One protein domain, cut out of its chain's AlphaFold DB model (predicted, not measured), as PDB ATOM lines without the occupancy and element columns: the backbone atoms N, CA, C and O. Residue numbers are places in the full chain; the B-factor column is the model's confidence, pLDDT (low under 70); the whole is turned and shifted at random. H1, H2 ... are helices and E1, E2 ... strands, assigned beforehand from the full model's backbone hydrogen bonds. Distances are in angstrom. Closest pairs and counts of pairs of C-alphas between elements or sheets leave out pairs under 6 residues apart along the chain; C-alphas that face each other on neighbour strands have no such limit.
ATOM      1  N   SER A 105     211.754 251.292 245.282       87.62
ATOM      2  CA  SER A 105     211.103 250.988 246.557       87.62
ATOM      3  C   SER A 105     212.044 251.297 247.713       87.62
ATOM      4  O   SER A 105     213.129 250.731 247.789       87.62
ATOM      5  N   HIS A 106     211.633 252.172 248.625       85.62
ATOM      6  CA  HIS A 106     212.395 252.459 249.839       85.62
ATOM      7  C   HIS A 106     212.040 251.449 250.935       85.62
ATOM      8  O   HIS A 106     210.886 251.040 251.084       85.62
ATOM      9  N   LYS A 107     213.049 251.045 251.702       86.06
ATOM     10  CA  LYS A 107     212.957 250.080 252.794       86.06
ATOM     11  C   LYS A 107     213.208 250.802 254.110       86.06
ATOM     12  O   LYS A 107     214.138 251.601 254.229       86.06
ATOM     13  N   TYR A 108     212.383 250.476 255.094       86.00
ATOM     14  CA  TYR A 108     212.448 251.037 256.433       86.00
ATOM     15  C   TYR A 108     212.426 249.914 257.466       86.00
ATOM     16  O   TYR A 108     211.823 248.865 257.224       86.00
ATOM     17  N   ASP A 109     213.085 250.123 258.601       87.94
ATOM     18  CA  ASP A 109     212.998 249.210 259.740       87.94
ATOM     19  C   ASP A 109     211.702 249.411 260.557       87.94
ATOM     20  O   ASP A 109     210.820 250.202 260.207       87.94
ATOM     21  N   ALA A 110     211.569 248.667 261.659       86.25
ATOM     22  CA  ALA A 110     210.409 248.747 262.546       86.25
ATOM     23  C   ALA A 110     210.255 250.121 263.230       86.25
ATOM     24  O   ALA A 110     209.132 250.512 263.556       86.25
ATOM     25  N   ASP A 111     211.357 250.857 263.390       87.81
ATOM     26  CA  ASP A 111     211.404 252.201 263.969       87.81
ATOM     27  C   ASP A 111     211.235 253.298 262.899       87.81
ATOM     28  O   ASP A 111     211.370 254.488 263.194       87.81
ATOM     29  N   ARG A 112     210.890 252.911 261.660       81.94
ATOM     30  CA  ARG A 112     210.717 253.785 260.488       81.94
ATOM     31  C   ARG A 112     211.991 254.523 260.077       81.94
ATOM     32  O   ARG A 112     211.918 255.582 259.451       81.94
ATOM     33  N   GLN A 113     213.161 253.975 260.386       85.94
ATOM     34  CA  GLN A 113     214.426 254.487 259.876       85.94
ATOM     35  C   GLN A 113     214.683 253.930 258.481       85.94
ATOM     36  O   GLN A 113     214.422 252.760 258.210       85.94
ATOM     37  N   PHE A 114     215.172 254.783 257.582       84.12
ATOM     38  CA  PHE A 114     215.546 254.373 256.233       84.12
ATOM     39  C   PHE A 114     216.742 253.420 256.294       84.12
ATOM     40  O   PHE A 114     217.785 253.788 256.830       84.12
ATOM     41  N   ILE A 115     216.592 252.219 255.733       91.31
ATOM     42  CA  ILE A 115     217.643 251.187 255.734       91.31
ATOM     43  C   ILE A 115     218.181 250.867 254.338       91.31
ATOM     44  O   ILE A 115     219.153 250.126 254.217       91.31
ATOM     45  N   GLY A 116     217.558 251.405 253.289       88.25
ATOM     46  CA  GLY A 116     218.005 251.206 251.918       88.25
ATOM     47  C   GLY A 116     216.878 251.249 250.903       88.25
ATOM     48  O   GLY A 116     215.730 251.560 251.222       88.25
ATOM     49  N   SER A 117     217.188 250.925 249.656       88.50
ATOM     50  CA  SER A 117     216.200 250.924 248.576       88.50
ATOM     51  C   SER A 117     216.501 249.870 247.526       88.50
ATOM     52  O   SER A 117     217.647 249.473 247.357       88.50
ATOM     53  N   SER A 118     215.468 249.438 246.810       88.69
ATOM     54  CA  SER A 118     215.618 248.637 245.603       88.69
ATOM     55  C   SER A 118     215.243 249.447 244.368       88.69
ATOM     56  O   SER A 118     214.325 250.274 244.393       88.69
ATOM     57  N   TYR A 119     215.959 249.195 243.281       88.69
ATOM     58  CA  TYR A 119     215.792 249.825 241.982       88.69
ATOM     59  C   TYR A 119     215.605 248.745 240.925       88.69
ATOM     60  O   TYR A 119     216.372 247.790 240.868       88.69
ATOM     61  N   VAL A 120     214.603 248.905 240.070       90.62
ATOM     62  CA  VAL A 120     214.403 248.038 238.912       90.62
ATOM     63  C   VAL A 120     214.188 248.893 237.682       90.62
ATOM     64  O   VAL A 120     213.317 249.754 237.694       90.62
ATOM     65  N   GLU A 121     214.914 248.614 236.607       90.50
ATOM     66  CA  GLU A 121     214.750 249.236 235.294       90.50
ATOM     67  C   GLU A 121     214.534 248.167 234.230       90.50
ATOM     68  O   GLU A 121     215.185 247.126 234.246       90.50
ATOM     69  N   ARG A 122     213.630 248.432 233.286       91.69
ATOM     70  CA  ARG A 122     213.342 247.580 232.134       91.69
ATOM     71  C   ARG A 122     213.260 248.410 230.862       91.69
ATOM     72  O   ARG A 122     212.656 249.484 230.864       91.69
ATOM     73  N   LYS A 123     213.825 247.881 229.778       91.50
ATOM     74  CA  LYS A 123     213.714 248.428 228.418       91.50
ATOM     75  C   LYS A 123     213.128 247.382 227.492       91.50
ATOM     76  O   LYS A 123     213.492 246.208 227.588       91.50
ATOM     77  N   TYR A 124     212.276 247.831 226.587       92.12
ATOM     78  CA  TYR A 124     211.560 246.976 225.651       92.12
ATOM     79  C   TYR A 124     211.806 247.429 224.213       92.12
ATOM     80  O   TYR A 124     212.109 248.603 223.978       92.12
ATOM     81  N   ASP A 125     211.697 246.505 223.266       91.50
ATOM     82  CA  ASP A 125     211.652 246.838 221.844       91.50
ATOM     83  C   ASP A 125     210.264 247.345 221.412       91.50
ATOM     84  O   ASP A 125     209.340 247.479 222.219       91.50
ATOM     85  N   ALA A 126     210.132 247.653 220.120       88.00
ATOM     86  CA  ALA A 126     208.898 248.156 219.523       88.00
ATOM     87  C   ALA A 126     207.741 247.139 219.549       88.00
ATOM     88  O   ALA A 126     206.584 247.541 219.472       88.00
ATOM     89  N   ASP A 127     208.038 245.846 219.689       90.12
ATOM     90  CA  ASP A 127     207.038 244.781 219.808       90.12
ATOM     91  C   ASP A 127     206.701 244.479 221.283       90.12
ATOM     92  O   ASP A 127     205.887 243.605 221.585       90.12
ATOM     93  N   GLY A 128     207.312 245.209 222.224       90.88
ATOM     94  CA  GLY A 128     207.097 245.064 223.660       90.88
ATOM     95  C   GLY A 128     207.883 243.932 224.315       90.88
ATOM     96  O   GLY A 128     207.584 243.569 225.456       90.88
ATOM     97  N   GLN A 129     208.875 243.363 223.637       92.88
ATOM     98  CA  GLN A 129     209.712 242.300 224.184       92.88
ATOM     99  C   GLN A 129     210.826 242.911 225.031       92.88
ATOM    100  O   GLN A 129     211.381 243.962 224.709       92.88
ATOM    101  N   LEU A 130     211.143 242.273 226.157       92.12
ATOM    102  CA  LEU A 130     212.171 242.759 227.075       92.12
ATOM    103  C   LEU A 130     213.544 242.673 226.399       92.12
ATOM    104  O   LEU A 130     213.938 241.602 225.964       92.12
ATOM    105  N   LEU A 131     214.291 243.772 226.356       91.06
ATOM    106  CA  LEU A 131     215.672 243.796 225.856       91.06
ATOM    107  C   LEU A 131     216.690 243.813 226.992       91.06
ATOM    108  O   LEU A 131     217.786 243.263 226.882       91.06
ATOM    109  N   PHE A 132     216.335 244.499 228.076       92.56
ATOM    110  CA  PHE A 132     217.230 244.777 229.184       92.56
ATOM    111  C   PHE A 132     216.443 244.897 230.480       92.56
ATOM    112  O   PHE A 132     215.420 245.584 230.517       92.56
ATOM    113  N   GLN A 133     216.964 244.294 231.542       92.25
ATOM    114  CA  GLN A 133     216.510 244.496 232.908       92.25
ATOM    115  C   GLN A 133     217.713 244.695 233.826       92.25
ATOM    116  O   GLN A 133     218.703 243.976 233.723       92.25
ATOM    117  N   LEU A 134     217.609 245.670 234.719       88.69
ATOM    118  CA  LEU A 134     218.548 245.930 235.801       88.69
ATOM    119  C   LEU A 134     217.774 245.863 237.111       88.69
ATOM    120  O   LEU A 134     216.739 246.512 237.238       88.69
ATOM    121  N   GLU A 135     218.291 245.119 238.073       90.75
ATOM    122  CA  GLU A 135     217.806 245.095 239.452       90.75
ATOM    123  C   GLU A 135     218.966 245.469 240.360       90.75
ATOM    124  O   GLU A 135     220.044 244.913 240.210       90.75
ATOM    125  N   ALA A 136     218.783 246.418 241.267       87.31
ATOM    126  CA  ALA A 136     219.837 246.887 242.153       87.31
ATOM    127  C   ALA A 136     219.306 247.097 243.568       87.31
ATOM    128  O   ALA A 136     218.164 247.516 243.766       87.31
ATOM    129  N   GLU A 137     220.162 246.830 244.545       88.56
ATOM    130  CA  GLU A 137     219.910 247.059 245.963       88.56
ATOM    131  C   GLU A 137     220.909 248.076 246.494       88.56
ATOM    132  O   GLU A 137     222.107 247.980 246.226       88.56
ATOM    133  N   LEU A 138     220.410 249.042 247.256       85.19
ATOM    134  CA  LEU A 138     221.198 250.101 247.863       85.19
ATOM    135  C   LEU A 138     221.026 250.109 249.375       85.19
ATOM    136  O   LEU A 138     219.930 249.852 249.880       85.19
ATOM    137  N   ASP A 139     222.097 250.443 250.083       86.06
ATOM    138  CA  ASP A 139     222.090 250.592 251.534       86.06
ATOM    139  C   ASP A 139     221.468 251.933 251.981       86.06
ATOM    140  O   ASP A 139     221.006 252.750 251.177       86.06
ATOM    141  N   ALA A 140     221.455 252.174 253.294       86.25
ATOM    142  CA  ALA A 140     220.930 253.402 253.890       86.25
ATOM    143  C   ALA A 140     221.687 254.681 253.469       86.25
ATOM    144  O   ALA A 140     221.135 255.780 253.578       86.25
ATOM    145  N   ASN A 141     222.928 254.554 252.993       83.75
ATOM    146  CA  ASN A 141     223.751 255.654 252.491       83.75
ATOM    147  C   ASN A 141     223.542 255.896 250.986       83.75
ATOM    148  O   ASN A 141     224.051 256.880 250.447       83.75
ATOM    149  N   GLY A 142     222.772 255.036 250.313       80.06
ATOM    150  CA  GLY A 142     222.596 255.058 248.865       80.06
ATOM    151  C   GLY A 142     223.762 254.421 248.110       80.06
ATOM    152  O   GLY A 142     223.918 254.676 246.916       80.06
ATOM    153  N   GLU A 143     224.584 253.615 248.779       81.31
ATOM    154  CA  GLU A 143     225.665 252.852 248.162       81.31
ATOM    155  C   GLU A 143     225.130 251.536 247.594       81.31
ATOM    156  O   GLU A 143     224.261 250.890 248.179       81.31
ATOM    157  N   LEU A 144     225.642 251.139 246.428       81.88
ATOM    158  CA  LEU A 144     225.236 249.914 245.746       81.88
ATOM    159  C   LEU A 144     225.741 248.679 246.505       81.88
ATOM    160  O   LEU A 144     226.944 248.494 246.671       81.88
ATOM    161  N   VAL A 145     224.819 247.812 246.919       86.50
ATOM    162  CA  VAL A 145     225.105 246.570 247.658       86.50
ATOM    163  C   VAL A 145     225.218 245.379 246.715       86.50
ATOM    164  O   VAL A 145     226.065 244.508 246.897       86.50
ATOM    165  N   ASN A 146     224.345 245.309 245.714       86.12
ATOM    166  CA  ASN A 146     224.395 244.311 244.651       86.12
ATOM    167  C   ASN A 146     223.547 244.770 243.464       86.12
ATOM    168  O   ASN A 146     222.706 245.666 243.594       86.12
ATOM    169  N   TYR A 147     223.771 244.145 242.312       88.19
ATOM    170  CA  TYR A 147     222.885 244.306 241.169       88.19
ATOM    171  C   TYR A 147     222.902 243.098 240.233       88.19
ATOM    172  O   TYR A 147     223.900 242.391 240.103       88.19
ATOM    173  N   GLY A 148     221.779 242.879 239.562       87.75
ATOM    174  CA  GLY A 148     221.593 241.910 238.497       87.75
ATOM    175  C   GLY A 148     221.309 242.607 237.173       87.75
ATOM    176  O   GLY A 148     220.639 243.639 237.131       87.75
ATOM    177  N   VAL A 149     221.811 242.038 236.082       89.50
ATOM    178  CA  VAL A 149     221.541 242.487 234.718       89.50
ATOM    179  C   VAL A 149     221.071 241.306 233.889       89.50
ATOM    180  O   VAL A 149     221.774 240.306 233.769       89.50
ATOM    181  N   THR A 150     219.923 241.469 233.247       91.00
ATOM    182  CA  THR A 150     219.412 240.547 232.236       91.00
ATOM    183  C   THR A 150     219.386 241.247 230.888       91.00
ATOM    184  O   THR A 150     218.961 242.398 230.776       91.00
ATOM    185  N   LYS A 151     219.834 240.552 229.846       92.12
ATOM    186  CA  LYS A 151     219.759 240.992 228.453       92.12
ATOM    187  C   LYS A 151     219.092 239.914 227.625       92.12
ATOM    188  O   LYS A 151     219.361 238.730 227.812       92.12
ATOM    189  N   SER A 152     218.254 240.325 226.690       88.94
ATOM    190  CA  SER A 152     217.587 239.409 225.772       88.94
ATOM    191  C   SER A 152     217.645 239.963 224.357       88.94
ATOM    192  O   SER A 152     217.615 241.176 224.142       88.94
ATOM    193  N   GLN A 153     217.783 239.062 223.395       88.50
ATOM    194  CA  GLN A 153     217.836 239.367 221.973       88.50
ATOM    195  C   GLN A 153     216.775 238.551 221.264       88.50
ATOM    196  O   GLN A 153     216.655 237.350 221.512       88.50
ATOM    197  N   HIS A 154     216.053 239.193 220.359       87.19
ATOM    198  CA  HIS A 154     214.982 238.572 219.599       87.19
ATOM    199  C   HIS A 154     215.231 238.754 218.102       87.19
ATOM    200  O   HIS A 154     215.841 239.739 217.678       87.19
ATOM    201  N   ASP A 155     214.814 237.777 217.298       87.12
ATOM    202  CA  ASP A 155     214.780 237.933 215.845       87.12
ATOM    203  C   ASP A 155     213.563 238.763 215.398       87.12
ATOM    204  O   ASP A 155     212.703 239.130 216.194       87.12
ATOM    205  N   ALA A 156     213.472 239.061 214.099       85.75
ATOM    206  CA  ALA A 156     212.370 239.850 213.538       85.75
ATOM    207  C   ALA A 156     210.983 239.184 213.676       85.75
ATOM    208  O   ALA A 156     209.971 239.828 213.413       85.75
ATOM    209  N   GLY A 157     210.924 237.896 214.035       88.94
ATOM    210  CA  GLY A 157     209.684 237.186 214.348       88.94
ATOM    211  C   GLY A 157     209.338 237.203 215.839       88.94
ATOM    212  O   GLY A 157     208.376 236.547 216.234       88.94
ATOM    213  N   GLY A 158     210.126 237.900 216.663       86.38
ATOM    214  CA  GLY A 158     209.966 237.971 218.112       86.38
ATOM    215  C   GLY A 158     210.402 236.717 218.863       86.38
ATOM    216  O   GLY A 158     210.030 236.508 220.018       86.38
ATOM    217  N   ARG A 159     211.169 235.831 218.220       87.38
ATOM    218  CA  ARG A 159     211.703 234.645 218.890       87.38
ATOM    219  C   ARG A 159     212.993 235.008 219.612       87.38
ATOM    220  O   ARG A 159     213.879 235.616 219.018       87.38
ATOM    221  N   LEU A 160     213.117 234.577 220.868       85.81
ATOM    222  CA  LEU A 160     214.346 234.711 221.649       85.81
ATOM    223  C   LEU A 160     215.493 233.974 220.942       85.81
ATOM    224  O   LEU A 160     215.395 232.781 220.669       85.81
ATOM    225  N   ILE A 161     216.572 234.691 220.644       86.69
ATOM    226  CA  ILE A 161     217.783 234.153 220.005       86.69
ATOM    227  C   ILE A 161     219.021 234.237 220.898       86.69
ATOM    228  O   ILE A 161     220.047 233.643 220.575       86.69
ATOM    229  N   GLY A 162     218.924 234.938 222.027       85.44
ATOM    230  CA  GLY A 162     219.979 234.994 223.024       85.44
ATOM    231  C   GLY A 162     219.479 235.578 224.335       85.44
ATOM    232  O   GLY A 162     218.658 236.497 224.346       85.44
ATOM    233  N   TYR A 163     219.989 235.045 225.437       88.06
ATOM    234  CA  TYR A 163     219.677 235.505 226.783       88.06
ATOM    235  C   TYR A 163     220.936 235.466 227.638       88.06
ATOM    236  O   TYR A 163     221.653 234.466 227.645       88.06
ATOM    237  N   THR A 164     221.188 236.541 228.374       87.75
ATOM    238  CA  THR A 164     222.287 236.623 229.334       87.75
ATOM    239  C   THR A 164     221.757 237.140 230.652       87.75
ATOM    240  O   THR A 164     221.045 238.143 230.681       87.75
ATOM    241  N   GLU A 165     222.160 236.503 231.737       90.12
ATOM    242  CA  GLU A 165     221.927 236.974 233.093       90.12
ATOM    243  C   GLU A 165     223.265 237.099 233.809       90.12
ATOM    244  O   GLU A 165     224.171 236.286 233.623       90.12
ATOM    245  N   SER A 166     223.436 238.158 234.584       86.19
ATOM    246  CA  SER A 166     224.659 238.423 235.333       86.19
ATOM    247  C   SER A 166     224.313 239.014 236.685       86.19
ATOM    248  O   SER A 166     223.463 239.893 236.769       86.19
ATOM    249  N   GLN A 167     224.973 238.544 237.736       88.31
ATOM    250  CA  GLN A 167     224.842 239.069 239.090       88.31
ATOM    251  C   GLN A 167     226.185 239.592 239.555       88.31
ATOM    252  O   GLN A 167     227.221 238.959 239.330       88.31
ATOM    253  N   TYR A 168     226.149 240.732 240.223       85.12
ATOM    254  CA  TYR A 168     227.324 241.453 240.650       85.12
ATOM    255  C   TYR A 168     227.241 241.821 242.128       85.12
ATOM    256  O   TYR A 168     226.183 242.196 242.639       85.12
ATOM    257  N   GLY A 169     228.385 241.721 242.797       79.44
ATOM    258  CA  GLY A 169     228.592 242.206 244.152       79.44
ATOM    259  C   GLY A 169     228.841 243.714 244.193       79.44
ATOM    260  O   GLY A 169     229.167 244.324 243.173       79.44
ATOM    261  N   ASP A 170     228.683 244.242 245.402       71.00
ATOM    262  CA  ASP A 170     228.804 245.625 245.876       71.00
ATOM    263  C   ASP A 170     229.595 246.651 245.025       71.00
ATOM    264  O   ASP A 170     229.172 247.071 243.946       71.00
ATOM    265  N   THR A 171     230.706 247.154 245.558       61.59
ATOM    266  CA  THR A 171     231.393 248.392 245.186       61.59
ATOM    267  C   THR A 171     232.478 248.171 244.142       61.59
ATOM    268  O   THR A 171     232.860 249.105 243.441       61.59
ATOM    269  N   ASN A 172     232.941 246.931 243.974       67.69
ATOM    270  CA  ASN A 172     233.944 246.582 242.966       67.69
ATOM    271  C   ASN A 172     233.336 246.033 241.668       67.69
ATOM    272  O   ASN A 172     234.082 245.603 240.787       67.69
ATOM    273  N   HIS A 173     232.002 246.024 241.548       70.12
ATOM    274  CA  HIS A 173     231.284 245.485 240.389       70.12
ATOM    275  C   HIS A 173     231.719 244.056 240.038       70.12
ATOM    276  O   HIS A 173     231.902 243.690 238.875       70.12
ATOM    277  N   GLN A 174     231.934 243.251 241.073       77.19
ATOM    278  CA  GLN A 174     232.476 241.913 240.934       77.19
ATOM    279  C   GLN A 174     231.424 240.966 240.379       77.19
ATOM    280  O   GLN A 174     230.365 240.823 240.976       77.19
ATOM    281  N   LEU A 175     231.727 240.276 239.282       81.12
ATOM    282  CA  LEU A 175     230.833 239.268 238.722       81.12
ATOM    283  C   LEU A 175     230.756 238.045 239.648       81.12
ATOM    284  O   LEU A 175     231.729 237.300 239.769       81.12
ATOM    285  N   LEU A 176     229.599 237.830 240.270       84.56
ATOM    286  CA  LEU A 176     229.308 236.690 241.146       84.56
ATOM    287  C   LEU A 176     228.810 235.488 240.350       84.56
ATOM    288  O   LEU A 176     229.196 234.352 240.616       84.56
ATOM    289  N   SER A 177     227.969 235.730 239.349       85.25
ATOM    290  CA  SER A 177     227.506 234.684 238.446       85.25
ATOM    291  C   SER A 177     227.116 235.248 237.094       85.25
ATOM    292  O   SER A 177     226.616 236.366 237.011       85.25
ATOM    293  N   GLN A 178     227.279 234.448 236.050       86.94
ATOM    294  CA  GLN A 178     226.791 234.729 234.709       86.94
ATOM    295  C   GLN A 178     226.250 233.450 234.090       86.94
ATOM    296  O   GLN A 178     226.876 232.395 234.199       86.94
ATOM    297  N   SER A 179     225.124 233.554 233.402       85.00
ATOM    298  CA  SER A 179     224.606 232.499 232.544       85.00
ATOM    299  C   SER A 179     224.275 233.057 231.167       85.00
ATOM    300  O   SER A 179     223.817 234.192 231.030       85.00
ATOM    301  N   GLU A 180     224.525 232.256 230.137       87.12
ATOM    302  CA  GLU A 180     224.116 232.549 228.766       87.12
ATOM    303  C   GLU A 180     223.349 231.367 228.201       87.12
ATOM    304  O   GLU A 180     223.796 230.223 228.323       87.12
ATOM    305  N   LEU A 181     222.202 231.652 227.591       83.62
ATOM    306  CA  LEU A 181     221.349 230.665 226.947       83.62
ATOM    307  C   LEU A 181     221.306 230.905 225.435       83.62
ATOM    308  O   LEU A 181     221.340 232.049 224.973       83.62
ATOM    309  N   ASP A 182     221.189 229.819 224.677       80.00
ATOM    310  CA  ASP A 182     220.948 229.854 223.237       80.00
ATOM    311  C   ASP A 182     219.484 230.204 222.898       80.00
ATOM    312  O   ASP A 182     218.635 230.409 223.770       80.00
ATOM    313  N   ALA A 183     219.171 230.229 221.601       76.44
ATOM    314  CA  ALA A 183     217.825 230.481 221.082       76.44
ATOM    315  C   ALA A 183     216.759 229.454 221.526       76.44
ATOM    316  O   ALA A 183     215.562 229.680 221.355       76.44
ATOM    317  N   HIS A 184     217.170 228.308 222.070       78.75
ATOM    318  CA  HIS A 184     216.295 227.256 222.581       78.75
ATOM    319  C   HIS A 184     216.214 227.269 224.115       78.75
ATOM    320  O   HIS A 184     215.591 226.381 224.698       78.75
ATOM    321  N   GLY A 185     216.839 228.250 224.776       78.12
ATOM    322  CA  GLY A 185     216.930 228.324 226.232       78.12
ATOM    323  C   GLY A 185     217.924 227.326 226.836       78.12
ATOM    324  O   GLY A 185     217.869 227.070 228.038       78.12
ATOM    325  N   GLN A 186     218.815 226.738 226.034       81.19
ATOM    326  CA  GLN A 186     219.857 225.835 226.512       81.19
ATOM    327  C   GLN A 186     221.071 226.616 226.995       81.19
ATOM    328  O   GLN A 186     221.544 227.530 226.328       81.19
ATOM    329  N   LEU A 187     221.605 226.214 228.144       79.69
ATOM    330  CA  LEU A 187     222.787 226.822 228.740       79.69
ATOM    331  C   LEU A 187     224.025 226.618 227.856       79.69
ATOM    332  O   LEU A 187     224.424 225.483 227.606       79.69
ATOM    333  N   ILE A 188     224.644 227.719 227.434       80.25
ATOM    334  CA  ILE A 188     225.916 227.754 226.699       80.25
ATOM    335  C   ILE A 188     227.065 227.972 227.687       80.25
ATOM    336  O   ILE A 188     228.053 227.233 227.708       80.25
ATOM    337  N   ILE A 189     226.924 228.996 228.529       79.06
ATOM    338  CA  ILE A 189     227.941 229.423 229.490       79.06
ATOM    339  C   ILE A 189     227.298 229.514 230.862       79.06
ATOM    340  O   ILE A 189     226.222 230.088 231.012       79.06
ATOM    341  N   HIS A 190     227.986 228.986 231.866       80.06
ATOM    342  CA  HIS A 190     227.718 229.306 233.257       80.06
ATOM    343  C   HIS A 190     229.026 229.535 233.998       80.06
ATOM    344  O   HIS A 190     229.856 228.631 234.110       80.06
ATOM    345  N   SER A 191     229.177 230.742 234.522       78.12
ATOM    346  CA  SER A 191     230.317 231.146 235.329       78.12
ATOM    347  C   SER A 191     229.824 231.522 236.716       78.12
ATOM    348  O   SER A 191     228.825 232.228 236.842       78.12
ATOM    349  N   LYS A 192     230.520 231.078 237.758       82.06
ATOM    350  CA  LYS A 192     230.273 231.499 239.138       82.06
ATOM    351  C   LYS A 192     231.598 231.826 239.806       82.06
ATOM    352  O   LYS A 192     232.543 231.049 239.693       82.06
ATOM    353  N   SER A 193     231.638 232.938 240.521       77.50
ATOM    354  CA  SER A 193     232.793 233.395 241.283       77.50
ATOM    355  C   SER A 193     232.422 233.485 242.757       77.50
ATOM    356  O   SER A 193     231.350 233.977 243.104       77.50
ATOM    357  N   GLU A 194     233.322 233.057 243.632       74.50
ATOM    358  CA  GLU A 194     233.232 233.263 245.074       74.50
ATOM    359  C   GLU A 194     234.432 234.066 245.536       74.50
ATOM    360  O   GLU A 194     235.567 233.826 245.111       74.50
ATOM    361  N   CYS A 195     234.175 235.047 246.388       67.31
ATOM    362  CA  CYS A 195     235.184 235.974 246.866       67.31
ATOM    363  C   CYS A 195     235.115 236.079 248.384       67.31
ATOM    364  O   CYS A 195     234.068 235.850 248.988       67.31
ATOM    365  N   ASP A 196     236.255 236.368 249.001       72.62
ATOM    366  CA  ASP A 196     236.332 236.557 250.443       72.62
ATOM    367  C   ASP A 196     235.793 237.935 250.855       72.62
ATOM    368  O   ASP A 196     235.463 238.785 250.028       72.62
ATOM    369  N   SER A 197     235.747 238.186 252.164       70.75
ATOM    370  CA  SER A 197     235.304 239.463 252.734       70.75
ATOM    371  C   SER A 197     236.200 240.662 252.384       70.75
ATOM    372  O   SER A 197     235.897 241.776 252.797       70.75
ATOM    373  N   SER A 198     237.327 240.449 251.694       73.38
ATOM    374  CA  SER A 198     238.204 241.505 251.170       73.38
ATOM    375  C   SER A 198     238.013 241.708 249.661       73.38
ATOM    376  O   SER A 198     238.858 242.335 249.017       73.38
ATOM    377  N   ASN A 199     236.937 241.161 249.083       66.44
ATOM    378  CA  ASN A 199     236.637 241.157 247.649       66.44
ATOM    379  C   ASN A 199     237.713 240.478 246.787       66.44
ATOM    380  O   ASN A 199     237.805 240.725 245.580       66.44
ATOM    381  N   LYS A 200     238.524 239.587 247.368       72.19
ATOM    382  CA  LYS A 200     239.509 238.809 246.616       72.19
ATOM    383  C   LYS A 200     238.877 237.511 246.123       72.19
ATOM    384  O   LYS A 200     238.231 236.808 246.891       72.19
ATOM    385  N   LEU A 201     239.108 237.181 244.852       73.12
ATOM    386  CA  LEU A 201     238.653 235.927 244.251       73.12
ATOM    387  C   LEU A 201     239.229 234.720 245.002       73.12
ATOM    388  O   LEU A 201     240.449 234.574 245.099       73.12
ATOM    389  N   VAL A 202     238.338 233.871 245.509       78.62
ATOM    390  CA  VAL A 202     238.656 232.621 246.214       78.62
ATOM    391  C   VAL A 202     238.430 231.428 245.295       78.62
ATOM    392  O   VAL A 202     239.273 230.535 245.240       78.62
ATOM    393  N   GLU A 203     237.341 231.434 244.528       70.62
ATOM    394  CA  GLU A 203     236.989 230.347 243.618       70.62
ATOM    395  C   GLU A 203     236.298 230.890 242.367       70.62
ATOM    396  O   GLU A 203     235.529 231.845 242.434       70.62
ATOM    397  N   ALA A 204     236.571 230.284 241.211       74.31
ATOM    398  CA  ALA A 204     235.839 230.561 239.985       74.31
ATOM    399  C   ALA A 204     235.574 229.260 239.231       74.31
ATOM    400  O   ALA A 204     236.506 228.568 238.816       74.31
ATOM    401  N   ILE A 205     234.301 228.955 239.015       75.31
ATOM    402  CA  ILE A 205     233.846 227.828 238.209       75.31
ATOM    403  C   ILE A 205     233.412 228.384 236.860       75.31
ATOM    404  O   ILE A 205     232.545 229.252 236.801       75.31
ATOM    405  N   HIS A 206     233.998 227.862 235.787       71.06
ATOM    406  CA  HIS A 206     233.601 228.164 234.418       71.06
ATOM    407  C   HIS A 206     233.168 226.865 233.751       71.06
ATOM    408  O   HIS A 206     233.990 225.988 233.491       71.06
ATOM    409  N   ASN A 207     231.871 226.747 233.488       71.81
ATOM    410  CA  ASN A 207     231.293 225.619 232.783       71.81
ATOM    411  C   ASN A 207     230.892 226.065 231.379       71.81
ATOM    412  O   ASN A 207     230.059 226.956 231.207       71.81
ATOM    413  N   TRP A 208     231.467 225.401 230.382       66.19
ATOM    414  CA  TRP A 208     231.013 225.479 229.000       66.19
ATOM    415  C   TRP A 208     230.206 224.225 228.691       66.19
ATOM    416  O   TRP A 208     230.715 223.110 228.830       66.19
ATOM    417  N   ALA A 209     228.953 224.398 228.289       56.47
ATOM    418  CA  ALA A 209     228.091 223.310 227.849       56.47
ATOM    419  C   ALA A 209     227.843 223.428 226.335       56.47
ATOM    420  O   ALA A 209     227.740 224.525 225.797       56.47
ATOM    421  N   ASN A 210     227.777 222.284 225.644       52.53
ATOM    422  CA  ASN A 210     227.340 222.164 224.244       52.53
ATOM    423  C   ASN A 210     228.089 223.013 223.187       52.53
ATOM    424  O   ASN A 210     227.480 223.667 222.349       52.53
ATOM    425  N   ILE A 211     229.423 222.907 223.112       52.50
ATOM    426  CA  ILE A 211     230.197 223.481 221.981       52.50
ATOM    427  C   ILE A 211     229.952 222.703 220.661       52.50
ATOM    428  O   ILE A 211     230.163 223.229 219.571       52.50
ATOM    429  N   GLY A 212     229.492 221.448 220.746       44.16
ATOM    430  CA  GLY A 212     229.415 220.516 219.612       44.16
ATOM    431  C   GLY A 212     228.349 220.806 218.546       44.16
ATOM    432  O   GLY A 212     228.472 220.275 217.449       44.16
ATOM    433  N   GLU A 213     227.344 221.644 218.828       45.38
ATOM    434  CA  GLU A 213     226.239 221.943 217.893       45.38
ATOM    435  C   GLU A 213     226.236 223.384 217.357       45.38
ATOM    436  O   GLU A 213     225.373 223.746 216.557       45.38
ATOM    437  N   ILE A 214     227.253 224.201 217.665       47.72
ATOM    438  CA  ILE A 214     227.430 225.539 217.060       47.72
ATOM    439  C   ILE A 214     228.022 225.415 215.633       47.72
ATOM    440  O   ILE A 214     228.859 226.200 215.193       47.72
ATOM    441  N   SER A 215     227.622 224.382 214.886       38.59
ATOM    442  CA  SER A 215     227.988 224.146 213.488       38.59
ATOM    443  C   SER A 215     226.783 224.421 212.592       38.59
ATOM    444  O   SER A 215     226.197 223.525 211.992       38.59
ATOM    445  N   GLY A 216     226.385 225.682 212.519       35.56
ATOM    446  CA  GLY A 216     225.341 226.136 211.612       35.56
ATOM    447  C   GLY A 216     225.488 227.628 211.432       35.56
ATOM    448  O   GLY A 216     225.163 228.373 212.342       35.56
ATOM    449  N   SER A 217     226.065 228.025 210.298       33.78
ATOM    450  CA  SER A 217     226.279 229.380 209.779       33.78
ATOM    451  C   SER A 217     225.475 230.513 210.437       33.78
ATOM    452  O   SER A 217     224.611 231.115 209.807       33.78
ATOM    453  N   PHE A 218     225.840 230.906 211.655       32.62
ATOM    454  CA  PHE A 218     225.665 232.277 212.090       32.62
ATOM    455  C   PHE A 218     226.900 233.018 211.606       32.62
ATOM    456  O   PHE A 218     227.959 233.007 212.232       32.62
ATOM    457  N   VAL A 219     226.765 233.684 210.460       29.44
ATOM    458  CA  VAL A 219     227.518 234.916 210.238       29.44
ATOM    459  C   VAL A 219     226.996 235.881 211.303       29.44
ATOM    460  O   VAL A 219     226.083 236.662 211.054       29.44
ATOM    461  N   VAL A 220     227.509 235.753 212.532       34.34
ATOM    462  CA  VAL A 220     227.372 236.772 213.569       34.34
ATOM    463  C   VAL A 220     228.176 237.940 213.032       34.34
ATOM    464  O   VAL A 220     229.395 238.011 213.188       34.34
ATOM    465  N   ALA A 221     227.503 238.809 212.285       26.55
ATOM    466  CA  ALA A 221     228.041 240.096 211.914       26.55
ATOM    467  C   ALA A 221     228.268 240.874 213.217       26.55
ATOM    468  O   ALA A 221     227.370 241.526 213.728       26.55
ATOM    469  N   GLY A 222     229.477 240.732 213.761       24.83
ATOM    470  CA  GLY A 222     230.066 241.614 214.756       24.83
ATOM    471  C   GLY A 222     229.430 241.583 216.140       24.83
ATOM    472  O   GLY A 222     228.659 242.467 216.475       24.83
ATOM    473  N   ALA A 223     229.866 240.656 216.990       27.42
ATOM    474  CA  ALA A 223     230.411 241.006 218.304       27.42
ATOM    475  C   ALA A 223     230.849 239.732 219.019       27.42
ATOM    476  O   ALA A 223     230.068 238.817 219.262       27.42
ATOM    477  N   SER A 224     232.118 239.690 219.394       31.61
ATOM    478  CA  SER A 224     232.589 238.831 220.465       31.61
ATOM    479  C   SER A 224     231.712 239.065 221.704       31.61
ATOM    480  O   SER A 224     231.801 240.124 222.318       31.61
ATOM    481  N   ILE A 225     230.901 238.081 222.106       41.94
ATOM    482  CA  ILE A 225     230.149 238.120 223.380       41.94
ATOM    483  C   ILE A 225     231.119 238.171 224.589       41.94
ATOM    484  O   ILE A 225     230.749 238.551 225.692       41.94
ATOM    485  N   LEU A 226     232.418 237.934 224.356       32.12
ATOM    486  CA  LEU A 226     233.482 237.991 225.361       32.12
ATOM    487  C   LEU A 226     234.048 239.389 225.703       32.12
ATOM    488  O   LEU A 226     234.899 239.469 226.585       32.12
ATOM    489  N   ILE A 227     233.656 240.492 225.046       34.34
ATOM    490  CA  ILE A 227     234.236 241.824 225.342       34.34
ATOM    491  C   ILE A 227     233.142 242.893 225.409       34.34
ATOM    492  O   ILE A 227     232.908 243.642 224.467       34.34
ATOM    493  N   GLY A 228     232.476 242.982 226.557       32.81
ATOM    494  CA  GLY A 228     231.544 244.076 226.860       32.81
ATOM    495  C   GLY A 228     231.371 244.370 228.352       32.81
ATOM    496  O   GLY A 228     230.484 245.141 228.714       32.81
ATOM    497  N   LEU A 229     232.193 243.764 229.221       36.72
ATOM    498  CA  LEU A 229     232.022 243.845 230.675       36.72
ATOM    499  C   LEU A 229     232.330 245.230 231.270       36.72
ATOM    500  O   LEU A 229     231.800 245.540 232.326       36.72
ATOM    501  N   SER A 230     233.136 246.087 230.633       33.84
ATOM    502  CA  SER A 230     233.507 247.385 231.230       33.84
ATOM    503  C   SER A 230     232.534 248.527 230.916       33.84
ATOM    504  O   SER A 230     232.345 249.414 231.745       33.84
ATOM    505  N   ALA A 231     231.887 248.512 229.747       32.88
ATOM    506  CA  ALA A 231     231.031 249.618 229.313       32.88
ATOM    507  C   ALA A 231     229.654 249.605 229.998       32.88
ATOM    508  O   ALA A 231     229.158 250.654 230.395       32.88
ATOM    509  N   ALA A 232     229.063 248.421 230.199       37.41
ATOM    510  CA  ALA A 232     227.771 248.295 230.881       37.41
ATOM    511  C   ALA A 232     227.854 248.683 232.370       37.41
ATOM    512  O   ALA A 232     226.907 249.232 232.917       37.41
ATOM    513  N   VAL A 233     229.000 248.441 233.012       35.84
ATOM    514  CA  VAL A 233     229.230 248.725 234.436       35.84
ATOM    515  C   VAL A 233     229.387 250.227 234.700       35.84
ATOM    516  O   VAL A 233     228.807 250.752 235.652       35.84
ATOM    517  N   ALA A 234     230.112 250.939 233.830       33.19
ATOM    518  CA  ALA A 234     230.268 252.390 233.931       33.19
ATOM    519  C   ALA A 234     228.934 253.131 233.721       33.19
ATOM    520  O   ALA A 234     228.649 254.097 234.428       33.19
ATOM    521  N   ASP A 235     228.101 252.646 232.796       38.34
ATOM    522  CA  ASP A 235     226.805 253.252 232.478       38.34
ATOM    523  C   ASP A 235     225.767 253.009 233.590       38.34
ATOM    524  O   ASP A 235     225.008 253.909 233.941       38.34
ATOM    525  N   VAL A 236     225.785 251.831 234.229       43.12
ATOM    526  CA  VAL A 236     224.906 251.500 235.367       43.12
ATOM    527  C   VAL A 236     225.274 252.311 236.612       43.12
ATOM    528  O   VAL A 236     224.387 252.902 237.223       43.12
ATOM    529  N   SER A 237     226.561 252.417 236.959       39.41
ATOM    530  CA  SER A 237     227.010 253.212 238.112       39.41
ATOM    531  C   SER A 237     226.718 254.707 237.922       39.41
ATOM    532  O   SER A 237     226.159 255.346 238.813       39.41
ATOM    533  N   ALA A 238     226.973 255.260 236.729       39.06
ATOM    534  CA  ALA A 238     226.649 256.653 236.415       39.06
ATOM    535  C   ALA A 238     225.133 256.913 236.363       39.06
ATOM    536  O   ALA A 238     224.676 257.941 236.865       39.06
ATOM    537  N   THR A 239     224.339 255.991 235.811       46.00
ATOM    538  CA  THR A 239     222.874 256.122 235.727       46.00
ATOM    539  C   THR A 239     222.221 256.018 237.105       46.00
ATOM    540  O   THR A 239     221.374 256.848 237.435       46.00
ATOM    541  N   ILE A 240     222.640 255.059 237.937       46.38
ATOM    542  CA  ILE A 240     222.146 254.887 239.310       46.38
ATOM    543  C   ILE A 240     222.574 256.079 240.176       46.38
ATOM    544  O   ILE A 240     221.722 256.701 240.810       46.38
ATOM    545  N   ALA A 241     223.856 256.468 240.152       40.94
ATOM    546  CA  ALA A 241     224.365 257.581 240.952       40.94
ATOM    547  C   ALA A 241     223.745 258.923 240.540       40.94
ATOM    548  O   ALA A 241     223.296 259.676 241.398       40.94
ATOM    549  N   THR A 242     223.641 259.218 239.240       44.59
ATOM    550  CA  THR A 242     223.050 260.483 238.773       44.59
ATOM    551  C   THR A 242     221.563 260.549 239.103       44.59
ATOM    552  O   THR A 242     221.079 261.600 239.515       44.59
ATOM    553  N   ARG A 243     220.815 259.448 238.977       46.38
ATOM    554  CA  ARG A 243     219.365 259.453 239.231       46.38
ATOM    555  C   ARG A 243     219.016 259.428 240.716       46.38
ATOM    556  O   ARG A 243     218.046 260.078 241.101       46.38
ATOM    557  N   LEU A 244     219.815 258.771 241.555       40.75
ATOM    558  CA  LEU A 244     219.610 258.770 243.005       40.75
ATOM    559  C   LEU A 244     220.086 260.057 243.674       40.75
ATOM    560  O   LEU A 244     219.380 260.546 244.549       40.75
ATOM    561  N   LEU A 245     221.183 260.676 243.219       38.38
ATOM    562  CA  LEU A 245     221.640 261.968 243.750       38.38
ATOM    563  C   LEU A 245     220.560 263.060 243.602       38.38
ATOM    564  O   LEU A 245     220.405 263.912 244.474       38.38
ATOM    565  N   HIS A 246     219.754 263.006 242.536       37.91
ATOM    566  CA  HIS A 246     218.618 263.914 242.343       37.91
ATOM    567  C   HIS A 246     217.392 263.578 243.216       37.91
ATOM    568  O   HIS A 246     216.548 264.448 243.427       37.91
ATOM    569  N   LEU A 247     217.295 262.356 243.752       37.03
ATOM    570  CA  LEU A 247     216.219 261.919 244.650       37.03
ATOM    571  C   LEU A 247     216.545 262.199 246.131       37.03
ATOM    572  O   LEU A 247     215.638 262.541 246.889       37.03
ATOM    573  N   THR A 248     217.816 262.136 246.549       32.81
ATOM    574  CA  THR A 248     218.247 262.430 247.934       32.81
ATOM    575  C   THR A 248     218.446 263.918 248.237       32.81
ATOM    576  O   THR A 248     218.382 264.299 249.405       32.81
ATOM    577  N   MET A 249     218.625 264.787 247.232       28.06
ATOM    578  CA  MET A 249     218.743 266.244 247.439       28.06
ATOM    579  C   MET A 249     217.406 266.967 247.718       28.06
ATOM    580  O   MET A 249     217.371 268.192 247.788       28.06
ATOM    581  N   ALA A 250     216.307 266.233 247.916       30.89
ATOM    582  CA  ALA A 250     215.000 266.773 248.300       30.89
ATOM    583  C   ALA A 250     214.744 266.739 249.828       30.89
ATOM    584  O   ALA A 250     213.608 266.513 250.250       30.89
TER     585      ALA A 250
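AT A GLANCE: This is residues 105 to 250 of the 251 residues of an uncharacterized protein of Candidatus Fukatsuia symbiotica (UniProt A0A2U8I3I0). The main picture is one broad, twisted wall of eight strands in a row, with helix H1 slanting over one face and no named helix over the other. A long loop, residues 209 to 228, swings from the E8 edge back to H1, and its residues 215 to 224 stick out. The printed part has 146 residues, running E1 to E8 and then H1; the sheet order is the chain order, antiparallel throughout, and the class is mixed. It is only just loose, close to compact, with a radius of gyration of the C-alphas of 18.0 A and spans of 59 by 42 by 27 A.

IN THESE COORDINATES: Find C-alpha 105 at (211.103, 250.988, 246.557), where E1, residues 105 to 108, begins. Next come E2, 114 to 124, 31.7 A long; E3, 130 to 139; E4, 144 to 154, 30.3 A; E5, 160 to 169; E6, 175 to 181; E7, 187 to 195; and E8, 201 to 208. H1, 229 to 248, runs 28.9 A to C-alpha 248 at (218.247, 262.430, 247.934).

HOW THE PARTS SIT: Look first at the meander, E1 to E8, each strand the antiparallel neighbour of the one before. In the hairpin E3 and E4, N 135 and O 148 are 2.9 A apart, within hydrogen-bond range; in E7 and E8, N 194 and O 203 are at 2.8 A. Edge strands E1 and E8 are apart. H1 is on the sheet at a height of 9.8 A, over E3 and E4, only just slantwise at 58 degrees to E4 on the local plane. In H1, 13 of 16 O i to N i+4 pairs are within range.

THE WHOLE: C-alphas 111 and 217, the farthest apart, are 60.7 A apart. The printed part has no cut. The link E8 to H1 is long. Residues 208 to 250 are among those under pLDDT 70; H1 averages 39.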